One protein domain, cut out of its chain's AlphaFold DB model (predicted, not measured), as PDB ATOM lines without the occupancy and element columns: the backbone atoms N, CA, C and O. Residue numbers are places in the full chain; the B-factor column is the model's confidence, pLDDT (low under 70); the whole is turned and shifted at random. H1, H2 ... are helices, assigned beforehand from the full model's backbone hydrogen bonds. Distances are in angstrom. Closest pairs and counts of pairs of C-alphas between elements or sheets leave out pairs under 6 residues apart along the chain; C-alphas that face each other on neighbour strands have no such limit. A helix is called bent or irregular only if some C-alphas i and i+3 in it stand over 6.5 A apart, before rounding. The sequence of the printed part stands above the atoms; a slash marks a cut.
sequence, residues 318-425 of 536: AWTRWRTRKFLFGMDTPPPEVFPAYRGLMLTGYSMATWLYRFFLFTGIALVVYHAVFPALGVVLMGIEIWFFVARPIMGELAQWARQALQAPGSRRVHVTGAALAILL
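AT A GLANCE: This is residues 318 to 425 of the 536 residues of the protein "Peptidase family M50" of Komagataeibacter rhaeticus (UniProt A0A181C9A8). A long helical hairpin, made of H2 and the bent helix H3, spreads open away from its turn, and the short helix H1 bridges its open end, reaching from H2 to the second arm of H3. H4 folds back from the end of H3 across the end of H1, and its residues 419 to 425 stick out free. The printed part has 108 residues with four named helices, in the order H1, H2, H3, H4, and no named strand; the class is all helix. The whole is loose, with a radius of gyration of the C-alphas of 17.7 A, and elongated, spanning 53 by 33 by 21 A.

IN THESE COORDINATES: The longest helix by residues is H3, residues 375 to 407, assigned as one helix by its hydrogen bonds but bent: C-alphas 389 and 392 are 6.8 A apart. Its arms are H3a, residues 375 to 389, 20.7 A long, and H3b, residues 392 to 407, 22.5 A long. H2, residues 341 to 372, runs 46.1 A from C-alpha 341 at (181.807, 153.956, 232.978) to C-alpha 372 at (195.597, 128.284, 197.318). H1, residues 318 to 329, is 16.3 A long and begins with C-alpha 318 at (190.845, 156.044, 220.625). H4, residues 412 to 425, is 20.0 A long and ends with C-alpha 425 at (210.753, 140.422, 228.806).

HOW THE PARTS SIT: H3a and H2 form a helical hairpin: they touch and run opposite ways at a shallow tilt of 15 degrees, with Tyr 370 and Gly 378 as the closest C-alphas, 3.9 A apart. H2 touches H3a with residues 359 to 371 alone. H3b stands at a shallow tilt of 32 degrees to H3a and is apart from H2. H1 is the hub, touching three other helices. It touches H2 with residues 319 to 320 alone, about perpendicular at 74 degrees; the closest C-alphas, of Thr 320 and Thr 348, are 5.1 A apart. It touches H3b with residues 325 to 329 alone, the same way at a steep tilt of 42 degrees; the closest C-alphas, of Phe 329 and Gln 404, are 7.5 A apart. It touches H4 with residues 328 to 329 alone, about perpendicular at 84 degrees; the closest C-alphas, of Phe 329 and Arg 413, are 5.3 A apart. H4 and H3b are close but not clearly touching. H4 is apart from H2 and H3a. Every O i to N i+4 pair is within hydrogen-bond range in H1, H2, H3a, H3b and H4.

THE WHOLE: The two C-alphas farthest apart, of Ala 372 and Gly 410, are 54.1 A from each other. The printed part has no cut. The link from H1 to H2 is long, with 11 residues; those from H2 to H3 and from H3 to H4 are tight. The mean pLDDT of the printed part is 84.4, and residues 409 to 410 are under 70.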
ATOM      1  N   ALA A 318     190.332 154.846 219.960       90.56
ATOM      2  CA  ALA A 318     190.845 156.044 220.625       90.56
ATOM      3  C   ALA A 318     190.650 155.969 222.146       90.56
ATOM      4  O   ALA A 318     191.608 156.160 222.898       90.56
ATOM      5  N   TRP A 319     189.445 155.602 222.585       91.75
ATOM      6  CA  TRP A 319     189.109 155.406 223.992       91.75
ATOM      7  C   TRP A 319     189.985 154.339 224.656       91.75
ATOM      8  O   TRP A 319     190.546 154.561 225.726       91.75
ATOM      9  N   THR A 320     190.157 153.196 223.994       92.19
ATOM     10  CA  THR A 320     190.979 152.088 224.488       92.19
ATOM     11  C   THR A 320     192.440 152.488 224.623       92.19
ATOM     12  O   THR A 320     193.029 152.258 225.674       92.19
ATOM     13  N   ARG A 321     193.017 153.158 223.616       89.69
ATOM     14  CA  ARG A 321     194.393 153.676 223.698       89.69
ATOM     15  C   ARG A 321     194.561 154.653 224.856       89.69
ATOM     16  O   ARG A 321     195.512 154.523 225.621       89.69
ATOM     17  N   TRP A 322     193.630 155.593 225.026       89.62
ATOM     18  CA  TRP A 322     193.652 156.509 226.169       89.62
ATOM     19  C   TRP A 322     193.582 155.749 227.501       89.62
ATOM     20  O   TRP A 322     194.418 155.975 228.374       89.62
ATOM     21  N   ARG A 323     192.653 154.794 227.635       89.38
ATOM     22  CA  ARG A 323     192.474 153.995 228.856       89.38
ATOM     23  C   ARG A 323     193.723 153.184 229.191       89.38
ATOM     24  O   ARG A 323     194.144 153.196 230.344       89.38
ATOM     25  N   THR A 324     194.336 152.535 228.201       88.25
ATOM     26  CA  THR A 324     195.588 151.785 228.368       88.25
ATOM     27  C   THR A 324     196.712 152.704 228.828       88.25
ATOM     28  O   THR A 324     197.384 152.407 229.811       88.25
ATOM     29  N   ARG A 325     196.887 153.870 228.196       86.38
ATOM     30  CA  ARG A 325     197.944 154.814 228.590       86.38
ATOM     31  C   ARG A 325     197.699 155.427 229.976       86.38
ATOM     32  O   ARG A 325     198.645 155.589 230.738       86.38
ATOM     33  N   LYS A 326     196.447 155.726 230.343       86.50
ATOM     34  CA  LYS A 326     196.080 156.181 231.697       86.50
ATOM     35  C   LYS A 326     196.322 155.092 232.746       86.50
ATOM     36  O   LYS A 326     196.781 155.396 233.845       86.50
ATOM     37  N   PHE A 327     196.033 153.836 232.416       85.75
ATOM     38  CA  PHE A 327     196.289 152.695 233.294       85.75
ATOM     39  C   PHE A 327     197.791 152.488 233.528       85.75
ATOM     40  O   PHE A 327     198.213 152.420 234.678       85.75
ATOM     41  N   LEU A 328     198.587 152.474 232.454       83.00
ATOM     42  CA  LEU A 328     200.035 152.260 232.513       83.00
ATOM     43  C   LEU A 328     200.774 153.455 233.134       83.00
ATOM     44  O   LEU A 328     201.469 153.304 234.126       83.00
ATOM     45  N   PHE A 329     200.585 154.669 232.614       80.81
ATOM     46  CA  PHE A 329     201.417 155.823 232.984       80.81
ATOM     47  C   PHE A 329     200.749 156.795 233.962       80.81
ATOM     48  O   PHE A 329     201.427 157.635 234.543       80.81
ATOM     49  N   GLY A 330     199.434 156.686 234.182       76.31
ATOM     50  CA  GLY A 330     198.695 157.631 235.027       76.31
ATOM     51  C   GLY A 330     198.569 159.025 234.447       76.31
ATOM     52  O   GLY A 330     198.545 159.975 235.210       76.31
ATOM     53  N   MET A 331     198.501 159.146 233.120       71.94
ATOM     54  CA  MET A 331     198.367 160.448 232.471       71.94
ATOM     55  C   MET A 331     197.098 161.182 232.925       71.94
ATOM     56  O   MET A 331     196.003 160.607 232.894       71.94
ATOM     57  N   ASP A 332     197.254 162.473 233.213       71.19
ATOM     58  CA  ASP A 332     196.167 163.424 233.483       71.19
ATOM     59  C   ASP A 332     195.574 164.025 232.200       71.19
ATOM     60  O   ASP A 332     194.894 165.050 232.224       71.19
ATOM     61  N   THR A 333     195.805 163.394 231.045       78.94
ATOM     62  CA  THR A 333     195.191 163.853 229.801       78.94
ATOM     63  C   THR A 333     193.684 163.607 229.837       78.94
ATOM     64  O   THR A 333     193.242 162.508 230.216       78.94
ATOM     65  N   PRO A 334     192.873 164.602 229.433       81.88
ATOM     66  CA  PRO A 334     191.431 164.438 229.397       81.88
ATOM     67  C   PRO A 334     191.061 163.277 228.459       81.88
ATOM     68  O   PRO A 334     191.765 163.024 227.472       81.88
ATOM     69  N   PRO A 335     189.993 162.522 228.773       85.19
ATOM     70  CA  PRO A 335     189.501 161.498 227.868       85.19
ATOM     71  C   PRO A 335     189.124 162.123 226.521       85.19
ATOM     72  O   PRO A 335     188.653 163.260 226.499       85.19
ATOM     73  N   PRO A 336     189.278 161.386 225.403       83.50
ATOM     74  CA  PRO A 336     188.915 161.903 224.085       83.50
ATOM     75  C   PRO A 336     187.440 162.312 224.021       83.50
ATOM     76  O   PRO A 336     187.100 163.275 223.348       83.50
ATOM     77  N   GLU A 337     186.579 161.593 224.741       82.94
ATOM     78  CA  GLU A 337     185.163 161.904 224.889       82.94
ATOM     79  C   GLU A 337     184.664 161.413 226.249       82.94
ATOM     80  O   GLU A 337     185.171 160.427 226.785       82.94
ATOM     81  N   VAL A 338     183.654 162.073 226.812       81.94
ATOM     82  CA  VAL A 338     183.110 161.706 228.122       81.94
ATOM     83  C   VAL A 338     182.027 160.643 227.951       81.94
ATOM     84  O   VAL A 338     180.956 160.899 227.404       81.94
ATOM     85  N   PHE A 339     182.295 159.439 228.457       81.31
ATOM     86  CA  PHE A 339     181.337 158.337 228.479       81.31
ATOM     87  C   PHE A 339     181.044 157.874 229.910       81.31
ATOM     88  O   PHE A 339     181.952 157.850 230.744       81.31
ATOM     89  N   PRO A 340     179.814 157.401 230.192       85.81
ATOM     90  CA  PRO A 340     179.537 156.625 231.393       85.81
ATOM     91  C   PRO A 340     180.480 155.421 231.504       85.81
ATOM     92  O   PRO A 340     180.827 154.804 230.492       85.81
ATOM     93  N   ALA A 341     180.836 155.027 232.731       85.69
ATOM     94  CA  ALA A 341     181.807 153.956 232.978       85.69
ATOM     95  C   ALA A 341     181.468 152.641 232.248       85.69
ATOM     96  O   ALA A 341     182.359 152.018 231.668       85.69
ATOM     97  N   TYR A 342     180.184 152.258 232.205       88.75
ATOM     98  CA  TYR A 342     179.729 151.047 231.512       88.75
ATOM     99  C   TYR A 342     179.985 151.103 229.996       88.75
ATOM    100  O   TYR A 342     180.480 150.136 229.422       88.75
ATOM    101  N   ARG A 343     179.719 152.250 229.345       89.25
ATOM    102  CA  ARG A 343     179.993 152.438 227.909       89.25
ATOM    103  C   ARG A 343     181.484 152.420 227.647       89.25
ATOM    104  O   ARG A 343     181.921 151.808 226.682       89.25
ATOM    105  N   GLY A 344     182.261 153.036 228.534       90.00
ATOM    106  CA  GLY A 344     183.713 152.999 228.458       90.00
ATOM    107  C   GLY A 344     184.266 151.572 228.498       90.00
ATOM    108  O   GLY A 344     185.146 151.240 227.708       90.00
ATOM    109  N   LEU A 345     183.740 150.711 229.376       90.31
ATOM    110  CA  LEU A 345     184.141 149.302 229.431       90.31
ATOM    111  C   LEU A 345     183.722 148.543 228.166       90.31
ATOM    112  O   LEU A 345     184.528 147.804 227.604       90.31
ATOM    113  N   MET A 346     182.498 148.769 227.688       92.50
ATOM    114  CA  MET A 346     181.982 148.147 226.468       92.50
ATOM    115  C   MET A 346     182.808 148.527 225.230       92.50
ATOM    116  O   MET A 346     183.162 147.652 224.448       92.50
ATOM    117  N   LEU A 347     183.183 149.803 225.079       93.56
ATOM    118  CA  LEU A 347     184.060 150.274 224.000       93.56
ATOM    119  C   LEU A 347     185.440 149.609 224.061       93.56
ATOM    120  O   LEU A 347     185.986 149.224 223.028       93.56
ATOM    121  N   THR A 348     185.992 149.434 225.265       92.75
ATOM    122  CA  THR A 348     187.252 148.707 225.455       92.75
ATOM    123  C   THR A 348     187.122 147.231 225.084       92.75
ATOM    124  O   THR A 348     187.949 146.731 224.324       92.75
ATOM    125  N   GLY A 349     186.070 146.550 225.545       94.25
ATOM    126  CA  GLY A 349     185.796 145.158 225.183       94.25
ATOM    127  C   GLY A 349     185.611 144.974 223.674       94.25
ATOM    128  O   GLY A 349     186.248 144.110 223.076       94.25
ATOM    129  N   TYR A 350     184.828 145.850 223.039       94.81
ATOM    130  CA  TYR A 350     184.624 145.868 221.589       94.81
ATOM    131  C   TYR A 350     185.935 146.081 220.818       94.81
ATOM    132  O   TYR A 350     186.204 145.378 219.843       94.81
ATOM    133  N   SER A 351     186.784 147.012 221.272       93.94
ATOM    134  CA  SER A 351     188.100 147.255 220.674       93.94
ATOM    135  C   SER A 351     188.998 146.020 220.751       93.94
ATOM    136  O   SER A 351     189.594 145.654 219.740       93.94
ATOM    137  N   MET A 352     189.085 145.372 221.920       92.25
ATOM    138  CA  MET A 352     189.882 144.150 222.100       92.25
ATOM    139  C   MET A 352     189.377 143.019 221.203       92.25
ATOM    140  O   MET A 352     190.165 142.414 220.483       92.25
ATOM    141  N   ALA A 353     188.062 142.772 221.205       94.19
ATOM    142  CA  ALA A 353     187.442 141.749 220.370       94.19
ATOM    143  C   ALA A 353     187.703 142.007 218.880       94.19
ATOM    144  O   ALA A 353     188.053 141.089 218.145       94.19
ATOM    145  N   THR A 354     187.616 143.269 218.447       92.06
ATOM    146  CA  THR A 354     187.906 143.663 217.064       92.06
ATOM    147  C   THR A 354     189.369 143.421 216.700       92.06
ATOM    148  O   THR A 354     189.650 142.919 215.616       92.06
ATOM    149  N   TRP A 355     190.321 143.766 217.573       88.44
ATOM    150  CA  TRP A 355     191.746 143.532 217.308       88.44
ATOM    151  C   TRP A 355     192.072 142.042 217.240       88.44
ATOM    152  O   TRP A 355     192.743 141.619 216.301       88.44
ATOM    153  N   LEU A 356     191.545 141.252 218.177       90.19
ATOM    154  CA  LEU A 356     191.734 139.804 218.208       90.19
ATOM    155  C   LEU A 356     191.128 139.134 216.969       90.19
ATOM    156  O   LEU A 356     191.791 138.347 216.301       90.19
ATOM    157  N   TYR A 357     189.892 139.494 216.623       90.19
ATOM    158  CA  TYR A 357     189.216 138.978 215.437       90.19
ATOM    159  C   TYR A 357     189.973 139.324 214.156       90.19
ATOM    160  O   TYR A 357     190.197 138.452 213.325       90.19
ATOM    161  N   ARG A 358     190.419 140.577 214.007       87.00
ATOM    162  CA  ARG A 358     191.193 141.011 212.836       87.00
ATOM    163  C   ARG A 358     192.521 140.277 212.724       87.00
ATOM    164  O   ARG A 358     192.888 139.914 211.616       87.00
ATOM    165  N   PHE A 359     193.208 140.038 213.842       84.94
ATOM    166  CA  PHE A 359     194.433 139.245 213.854       84.94
ATOM    167  C   PHE A 359     194.188 137.856 213.250       84.94
ATOM    168  O   PHE A 359     194.805 137.520 212.244       84.94
ATOM    169  N   PHE A 360     193.218 137.098 213.773       88.88
ATOM    170  CA  PHE A 360     192.912 135.764 213.248       88.88
ATOM    171  C   PHE A 360     192.354 135.778 211.821       88.88
ATOM    172  O   PHE A 360     192.725 134.918 211.027       88.88
ATOM    173  N   LEU A 361     191.489 136.738 211.480       85.19
ATOM    174  CA  LEU A 361     190.908 136.853 210.142       85.19
ATOM    175  C   LEU A 361     191.994 137.065 209.084       85.19
ATOM    176  O   LEU A 361     192.028 136.337 208.098       85.19
ATOM    177  N   PHE A 362     192.880 138.042 209.290       82.12
ATOM    178  CA  PHE A 362     193.944 138.346 208.333       82.12
ATOM    179  C   PHE A 362     194.970 137.213 208.262       82.12
ATOM    180  O   PHE A 362     195.238 136.719 207.173       82.12
ATOM    181  N   THR A 363     195.410 136.670 209.405       83.56
ATOM    182  CA  THR A 363     196.269 135.473 209.414       83.56
ATOM    183  C   THR A 363     195.626 134.300 208.665       83.56
ATOM    184  O   THR A 363     196.303 133.628 207.892       83.56
ATOM    185  N   GLY A 364     194.320 134.072 208.838       86.12
ATOM    186  CA  GLY A 364     193.575 133.045 208.111       86.12
ATOM    187  C   GLY A 364     193.548 133.286 206.600       86.12
ATOM    188  O   GLY A 364     193.850 132.372 205.836       86.12
ATOM    189  N   ILE A 365     193.253 134.514 206.158       82.12
ATOM    190  CA  ILE A 365     193.279 134.892 204.735       82.12
ATOM    191  C   ILE A 365     194.684 134.695 204.152       82.12
ATOM    192  O   ILE A 365     194.820 134.093 203.088       82.12
ATOM    193  N   ALA A 366     195.732 135.136 204.849       81.81
ATOM    194  CA  ALA A 366     197.109 134.977 204.397       81.81
ATOM    195  C   ALA A 366     197.521 133.503 204.263       81.81
ATOM    196  O   ALA A 366     198.166 133.140 203.276       81.81
ATOM    197  N   LEU A 367     197.103 132.636 205.194       85.69
ATOM    198  CA  LEU A 367     197.311 131.187 205.095       85.69
ATOM    199  C   LEU A 367     196.564 130.578 203.903       85.69
ATOM    200  O   LEU A 367     197.138 129.781 203.161       85.69
ATOM    201  N   VAL A 368     195.310 130.977 203.674       83.44
ATOM    202  CA  VAL A 368     194.540 130.519 202.509       83.44
ATOM    203  C   VAL A 368     195.232 130.933 201.214       83.44
ATOM    204  O   VAL A 368     195.432 130.093 200.346       83.44
ATOM    205  N   VAL A 369     195.670 132.188 201.084       81.50
ATOM    206  CA  VAL A 369     196.381 132.670 199.885       81.50
ATOM    207  C   VAL A 369     197.713 131.942 199.686       81.50
ATOM    208  O   VAL A 369     198.049 131.587 198.554       81.50
ATOM    209  N   TYR A 370     198.448 131.680 200.773       85.31
ATOM    210  CA  TYR A 370     199.701 130.922 200.752       85.31
ATOM    211  C   TYR A 370     199.513 129.516 200.166       85.31
ATOM    212  O   TYR A 370     200.324 129.089 199.344       85.31
ATOM    213  N   HIS A 371     198.438 128.821 200.550       83.69
ATOM    214  CA  HIS A 371     198.156 127.460 200.092       83.69
ATOM    215  C   HIS A 371     197.387 127.384 198.762       83.69
ATOM    216  O   HIS A 371     197.577 126.424 198.022       83.69
ATOM    217  N   ALA A 372     196.525 128.358 198.451       76.62
ATOM    218  CA  ALA A 372     195.597 128.284 197.318       76.62
ATOM    219  C   ALA A 372     196.102 128.957 196.032       76.62
ATOM    220  O   ALA A 372     195.677 128.566 194.949       76.62
ATOM    221  N   VAL A 373     196.958 129.982 196.133       77.81
ATOM    222  CA  VAL A 373     197.391 130.782 194.970       77.81
ATOM    223  C   VAL A 373     198.859 130.507 194.655       77.81
ATOM    224  O   VAL A 373     199.161 129.834 193.675       77.81
ATOM    225  N   PHE A 374     199.774 131.009 195.490       79.94
ATOM    226  CA  PHE A 374     201.177 130.592 195.531       79.94
ATOM    227  C   PHE A 374     201.869 131.122 196.804       79.94
ATOM    228  O   PHE A 374     201.563 132.234 197.255       79.94
ATOM    229  N   PRO A 375     202.866 130.394 197.350       86.19
ATOM    230  CA  PRO A 375     203.502 130.726 198.628       86.19
ATOM    231  C   PRO A 375     204.075 132.147 198.723       86.19
ATOM    232  O   PRO A 375     203.935 132.807 199.752       86.19
ATOM    233  N   ALA A 376     204.698 132.648 197.651       85.25
ATOM    234  CA  ALA A 376     205.357 133.954 197.676       85.25
ATOM    235  C   ALA A 376     204.370 135.119 197.884       85.25
ATOM    236  O   ALA A 376     204.669 136.034 198.649       85.25
ATOM    237  N   LEU A 377     203.177 135.073 197.274       80.56
ATOM    238  CA  LEU A 377     202.141 136.088 197.497       80.56
ATOM    239  C   LEU A 377     201.618 136.041 198.929       80.56
ATOM    240  O   LEU A 377     201.462 137.093 199.543       80.56
ATOM    241  N   GLY A 378     201.404 134.838 199.471       80.88
ATOM    242  CA  GLY A 378     200.977 134.655 200.857       80.88
ATOM    243  C   GLY A 378     201.972 135.244 201.861       80.88
ATOM    244  O   GLY A 378     201.568 135.955 202.777       80.88
ATOM    245  N   VAL A 379     203.277 135.034 201.654       86.44
ATOM    246  CA  VAL A 379     204.331 135.607 202.516       86.44
ATOM    247  C   VAL A 379     204.377 137.134 202.417       86.44
ATOM    248  O   VAL A 379     204.465 137.810 203.444       86.44
ATOM    249  N   VAL A 380     204.289 137.695 201.206       84.50
ATOM    250  CA  VAL A 380     204.257 139.156 201.013       84.50
ATOM    251  C   VAL A 380     203.024 139.768 201.681       84.50
ATOM    252  O   VAL A 380     203.150 140.757 202.404       84.50
ATOM    253  N   LEU A 381     201.849 139.163 201.485       77.00
ATOM    254  CA  LEU A 381     200.592 139.592 202.095       77.00
ATOM    255  C   LEU A 381     200.681 139.550 203.626       77.00
ATOM    256  O   LEU A 381     200.421 140.562 204.273       77.00
ATOM    257  N   MET A 382     201.157 138.437 204.189       83.56
ATOM    258  CA  MET A 382     201.378 138.277 205.629       83.56
ATOM    259  C   MET A 382     202.321 139.355 206.181       83.56
ATOM    260  O   MET A 382     202.044 139.957 207.216       83.56
ATOM    261  N   GLY A 383     203.425 139.652 205.485       86.06
ATOM    262  CA  GLY A 383     204.360 140.703 205.891       86.06
ATOM    263  C   GLY A 383     203.713 142.092 205.930       86.06
ATOM    264  O   GLY A 383     203.899 142.842 206.891       86.06
ATOM    265  N   ILE A 384     202.904 142.422 204.917       81.81
ATOM    266  CA  ILE A 384     202.137 143.675 204.862       81.81
ATOM    267  C   ILE A 384     201.112 143.727 206.005       81.81
ATOM    268  O   ILE A 384     201.017 144.739 206.702       81.81
ATOM    269  N   GLU A 385     200.365 142.649 206.232       80.25
ATOM    270  CA  GLU A 385     199.357 142.562 207.292       80.25
ATOM    271  C   GLU A 385     199.975 142.712 208.686       80.25
ATOM    272  O   GLU A 385     199.519 143.547 209.473       80.25
ATOM    273  N   ILE A 386     201.063 141.988 208.973       82.81
ATOM    274  CA  ILE A 386     201.816 142.115 210.229       82.81
ATOM    275  C   ILE A 386     202.298 143.554 210.403       82.81
ATOM    276  O   ILE A 386     202.149 144.125 211.487       82.81
ATOM    277  N   TRP A 387     202.829 144.182 209.351       84.50
ATOM    278  CA  TRP A 387     203.297 145.560 209.433       84.50
ATOM    279  C   TRP A 387     202.178 146.537 209.812       84.50
ATOM    280  O   TRP A 387     202.336 147.321 210.749       84.50
ATOM    281  N   PHE A 388     201.038 146.504 209.119       79.06
ATOM    282  CA  PHE A 388     199.965 147.479 209.335       79.06
ATOM    283  C   PHE A 388     199.117 147.207 210.580       79.06
ATOM    284  O   PHE A 388     198.700 148.168 211.230       79.06
ATOM    285  N   PHE A 389     198.847 145.942 210.910       73.88
ATOM    286  CA  PHE A 389     197.936 145.580 212.002       73.88
ATOM    287  C   PHE A 389     198.639 145.311 213.328       73.88
ATOM    288  O   PHE A 389     198.017 145.503 214.371       73.88
ATOM    289  N   VAL A 390     199.917 144.924 213.306       78.69
ATOM    290  CA  VAL A 390     200.668 144.560 214.515       78.69
ATOM    291  C   VAL A 390     201.827 145.530 214.739       78.69
ATOM    292  O   VAL A 390     201.800 146.305 215.693       78.69
ATOM    293  N   ALA A 391     202.816 145.564 213.844       82.44
ATOM    294  CA  ALA A 391     204.065 146.288 214.078       82.44
ATOM    295  C   ALA A 391     203.860 147.807 214.182       82.44
ATOM    296  O   ALA A 391     204.217 148.411 215.189       82.44
ATOM    297  N   ARG A 392     203.232 148.442 213.185       84.38
ATOM    298  CA  ARG A 392     203.008 149.895 213.150       84.38
ATOM    299  C   ARG A 392     202.213 150.429 214.354       84.38
ATOM    300  O   ARG A 392     202.661 151.424 214.930       84.38
ATOM    301  N   PRO A 393     201.058 149.856 214.756       79.69
ATOM    302  CA  PRO A 393     200.331 150.344 215.927       79.69
ATOM    303  C   PRO A 393     201.109 150.113 217.226       79.69
ATOM    304  O   PRO A 393     201.144 151.023 218.052       79.69
ATOM    305  N   ILE A 394     201.792 148.970 217.382       83.88
ATOM    306  CA  ILE A 394     202.634 148.703 218.558       83.88
ATOM    307  C   ILE A 394     203.788 149.706 218.628       83.88
ATOM    308  O   ILE A 394     203.969 150.343 219.658       83.88
ATOM    309  N   MET A 395     204.522 149.925 217.535       85.31
ATOM    310  CA  MET A 395     205.613 150.904 217.477       85.31
ATOM    311  C   MET A 395     205.122 152.327 217.758       85.31
ATOM    312  O   MET A 395     205.788 153.082 218.464       85.31
ATOM    313  N   GLY A 396     203.952 152.699 217.232       84.38
ATOM    314  CA  GLY A 396     203.331 153.994 217.499       84.38
ATOM    315  C   GLY A 396     202.994 154.193 218.978       84.38
ATOM    316  O   GLY A 396     203.260 155.264 219.522       84.38
ATOM    317  N   GLU A 397     202.459 153.166 219.642       85.69
ATOM    318  CA  GLU A 397     202.213 153.195 221.087       85.69
ATOM    319  C   GLU A 397     203.517 153.193 221.889       85.69
ATOM    320  O   GLU A 397     203.674 154.049 222.752       85.69
ATOM    321  N   LEU A 398     204.487 152.334 221.560       84.31
ATOM    322  CA  LEU A 398     205.799 152.291 222.216       84.31
ATOM    323  C   LEU A 398     206.529 153.637 222.129       84.31
ATOM    324  O   LEU A 398     207.096 154.094 223.117       84.31
ATOM    325  N   ALA A 399     206.467 154.315 220.981       85.44
ATOM    326  CA  ALA A 399     207.038 155.649 220.822       85.44
ATOM    327  C   ALA A 399     206.344 156.685 221.723       85.44
ATOM    328  O   ALA A 399     207.004 157.557 222.288       85.44
ATOM    329  N   GLN A 400     205.022 156.596 221.882       81.38
ATOM    330  CA  GLN A 400     204.282 157.458 222.810       81.38
ATOM    331  C   GLN A 400     204.608 157.128 224.268       81.38
ATOM    332  O   GLN A 400     204.782 158.040 225.071       81.38
ATOM    333  N   TRP A 401     204.750 155.848 224.606       81.75
ATOM    334  CA  TRP A 401     205.128 155.389 225.941       81.75
ATOM    335  C   TRP A 401     206.531 155.869 226.312       81.75
ATOM    336  O   TRP A 401     206.723 156.402 227.400       81.75
ATOM    337  N   ALA A 402     207.485 155.780 225.381       81.81
ATOM    338  CA  ALA A 402     208.831 156.315 225.553       81.81
ATOM    339  C   ALA A 402     208.816 157.835 225.773       81.81
ATOM    340  O   ALA A 402     209.444 158.326 226.706       81.81
ATOM    341  N   ARG A 403     208.047 158.592 224.973       83.06
ATOM    342  CA  ARG A 403     207.892 160.047 225.166       83.06
ATOM    343  C   ARG A 403     207.321 160.393 226.541       83.06
ATOM    344  O   ARG A 403     207.815 161.317 227.174       83.06
ATOM    345  N   GLN A 404     206.318 159.654 227.007       75.88
ATOM    346  CA  GLN A 404     205.701 159.871 228.321       75.88
ATOM    347  C   GLN A 404     206.659 159.530 229.470       75.88
ATOM    348  O   GLN A 404     206.785 160.304 230.415       75.88
ATOM    349  N   ALA A 405     207.392 158.419 229.361       75.56
ATOM    350  CA  ALA A 405     208.413 158.046 230.337       75.56
ATOM    351  C   ALA A 405     209.531 159.101 230.436       75.56
ATOM    352  O   ALA A 405     209.995 159.398 231.532       75.56
ATOM    353  N   LEU A 406     209.918 159.709 229.308       81.12
ATOM    354  CA  LEU A 406     210.905 160.794 229.263       81.12
ATOM    355  C   LEU A 406     210.373 162.124 229.821       81.12
ATOM    356  O   LEU A 406     211.144 162.890 230.387       81.12
ATOM    357  N   GLN A 407     209.078 162.413 229.664       80.88
ATOM    358  CA  GLN A 407     208.459 163.652 230.159       80.88
ATOM    359  C   GLN A 407     208.206 163.635 231.673       80.88
ATOM    360  O   GLN A 407     208.232 164.690 232.301       80.88
ATOM    361  N   ALA A 408     207.976 162.460 232.267       74.38
ATOM    362  CA  ALA A 408     207.700 162.311 233.697       74.38
ATOM    363  C   ALA A 408     208.474 161.134 234.332       74.38
ATOM    364  O   ALA A 408     207.855 160.206 234.866       74.38
ATOM    365  N   PRO A 409     209.823 161.157 234.327       68.00
ATOM    366  CA  PRO A 409     210.644 160.025 234.762       68.00
ATOM    367  C   PRO A 409     210.474 159.676 236.248       68.00
ATOM    368  O   PRO A 409     210.698 158.538 236.628       68.00
ATOM    369  N   GLY A 410     210.032 160.617 237.091       69.31
ATOM    370  CA  GLY A 410     209.821 160.396 238.529       69.31
ATOM    371  C   GLY A 410     208.466 159.789 238.917       69.31
ATOM    372  O   GLY A 410     208.199 159.597 240.103       69.31
ATOM    373  N   SER A 411     207.573 159.508 237.961       80.62
ATOM    374  CA  SER A 411     206.250 158.958 238.277       80.62
ATOM    375  C   SER A 411     206.348 157.505 238.754       80.62
ATOM    376  O   SER A 411     206.853 156.633 238.045       80.62
ATOM    377  N   ARG A 412     205.763 157.198 239.926       83.25
ATOM    378  CA  ARG A 412     205.667 155.823 240.464       83.25
ATOM    379  C   ARG A 412     205.101 154.843 239.434       83.25
ATOM    380  O   ARG A 412     205.539 153.697 239.376       83.25
ATOM    381  N   ARG A 413     204.130 155.275 238.625       82.69
ATOM    382  CA  ARG A 413     203.508 154.415 237.610       82.69
ATOM    383  C   ARG A 413     204.460 154.083 236.463       82.69
ATOM    384  O   ARG A 413     204.499 152.930 236.059       82.69
ATOM    385  N   VAL A 414     205.294 155.030 236.027       82.81
ATOM    386  CA  VAL A 414     206.331 154.786 235.006       82.81
ATOM    387  C   VAL A 414     207.307 153.704 235.479       82.81
ATOM    388  O   VAL A 414     207.584 152.772 234.729       82.81
ATOM    389  N   HIS A 415     207.758 153.760 236.736       83.12
ATOM    390  CA  HIS A 415     208.645 152.736 237.304       83.12
ATOM    391  C   HIS A 415     207.964 151.369 237.436       83.12
ATOM    392  O   HIS A 415     208.559 150.358 237.072       83.12
ATOM    393  N   VAL A 416     206.716 151.322 237.918       86.62
ATOM    394  CA  VAL A 416     205.956 150.064 238.036       86.62
ATOM    395  C   VAL A 416     205.728 149.433 236.663       86.62
ATOM    396  O   VAL A 416     205.948 148.236 236.499       86.62
ATOM    397  N   THR A 417     205.335 150.221 235.661       84.69
ATOM    398  CA  THR A 417     205.166 149.731 234.289       84.69
ATOM    399  C   THR A 417     206.490 149.291 233.674       84.69
ATOM    400  O   THR A 417     206.534 148.236 233.049       84.69
ATOM    401  N   GLY A 418     207.571 150.049 233.877       84.81
ATOM    402  CA  GLY A 418     208.906 149.685 233.404       84.81
ATOM    403  C   GLY A 418     209.406 148.377 234.018       84.81
ATOM    404  O   GLY A 418     209.859 147.497 233.291       84.81
ATOM    405  N   ALA A 419     209.246 148.205 235.333       86.88
ATOM    406  CA  ALA A 419     209.605 146.976 236.035       86.88
ATOM    407  C   ALA A 419     208.754 145.783 235.576       86.88
ATOM    408  O   ALA A 419     209.297 144.719 235.294       86.88
ATOM    409  N   ALA A 420     207.437 145.961 235.432       88.44
ATOM    410  CA  ALA A 420     206.550 144.916 234.925       88.44
ATOM    411  C   ALA A 420     206.920 144.486 233.495       88.44
ATOM    412  O   ALA A 420     206.947 143.293 233.199       88.44
ATOM    413  N   LEU A 421     207.254 145.441 232.621       87.06
ATOM    414  CA  LEU A 421     207.711 145.153 231.263       87.06
ATOM    415  C   LEU A 421     209.063 144.426 231.260       87.06
ATOM    416  O   LEU A 421     209.230 143.467 230.514       87.06
ATOM    417  N   ALA A 422     210.007 144.841 232.108       87.62
ATOM    418  CA  ALA A 422     211.300 144.178 232.248       87.62
ATOM    419  C   ALA A 422     211.150 142.730 232.741       87.62
ATOM    420  O   ALA A 422     211.786 141.836 232.190       87.62
ATOM    421  N   ILE A 423     210.266 142.484 233.713       91.25
ATOM    422  CA  ILE A 423     209.939 141.132 234.191       91.25
ATOM    423  C   ILE A 423     209.318 140.301 233.064       91.25
ATOM    424  O   ILE A 423     209.730 139.165 232.852       91.25
ATOM    425  N   LEU A 424     208.366 140.859 232.311       89.38
ATOM    426  CA  LEU A 424     207.740 140.159 231.187       89.38
ATOM    427  C   LEU A 424     208.764 139.777 230.106       89.38
ATOM    428  O   LEU A 424     208.749 138.651 229.615       89.38
ATOM    429  N   LEU A 425     209.671 140.692 229.755       87.12
ATOM    430  CA  LEU A 425     210.753 140.422 228.806       87.12
ATOM    431  C   LEU A 425     211.737 139.383 229.352       87.12
ATOM    432  O   LEU A 425     212.138 138.486 228.615       87.12
TER     433      LEU A 425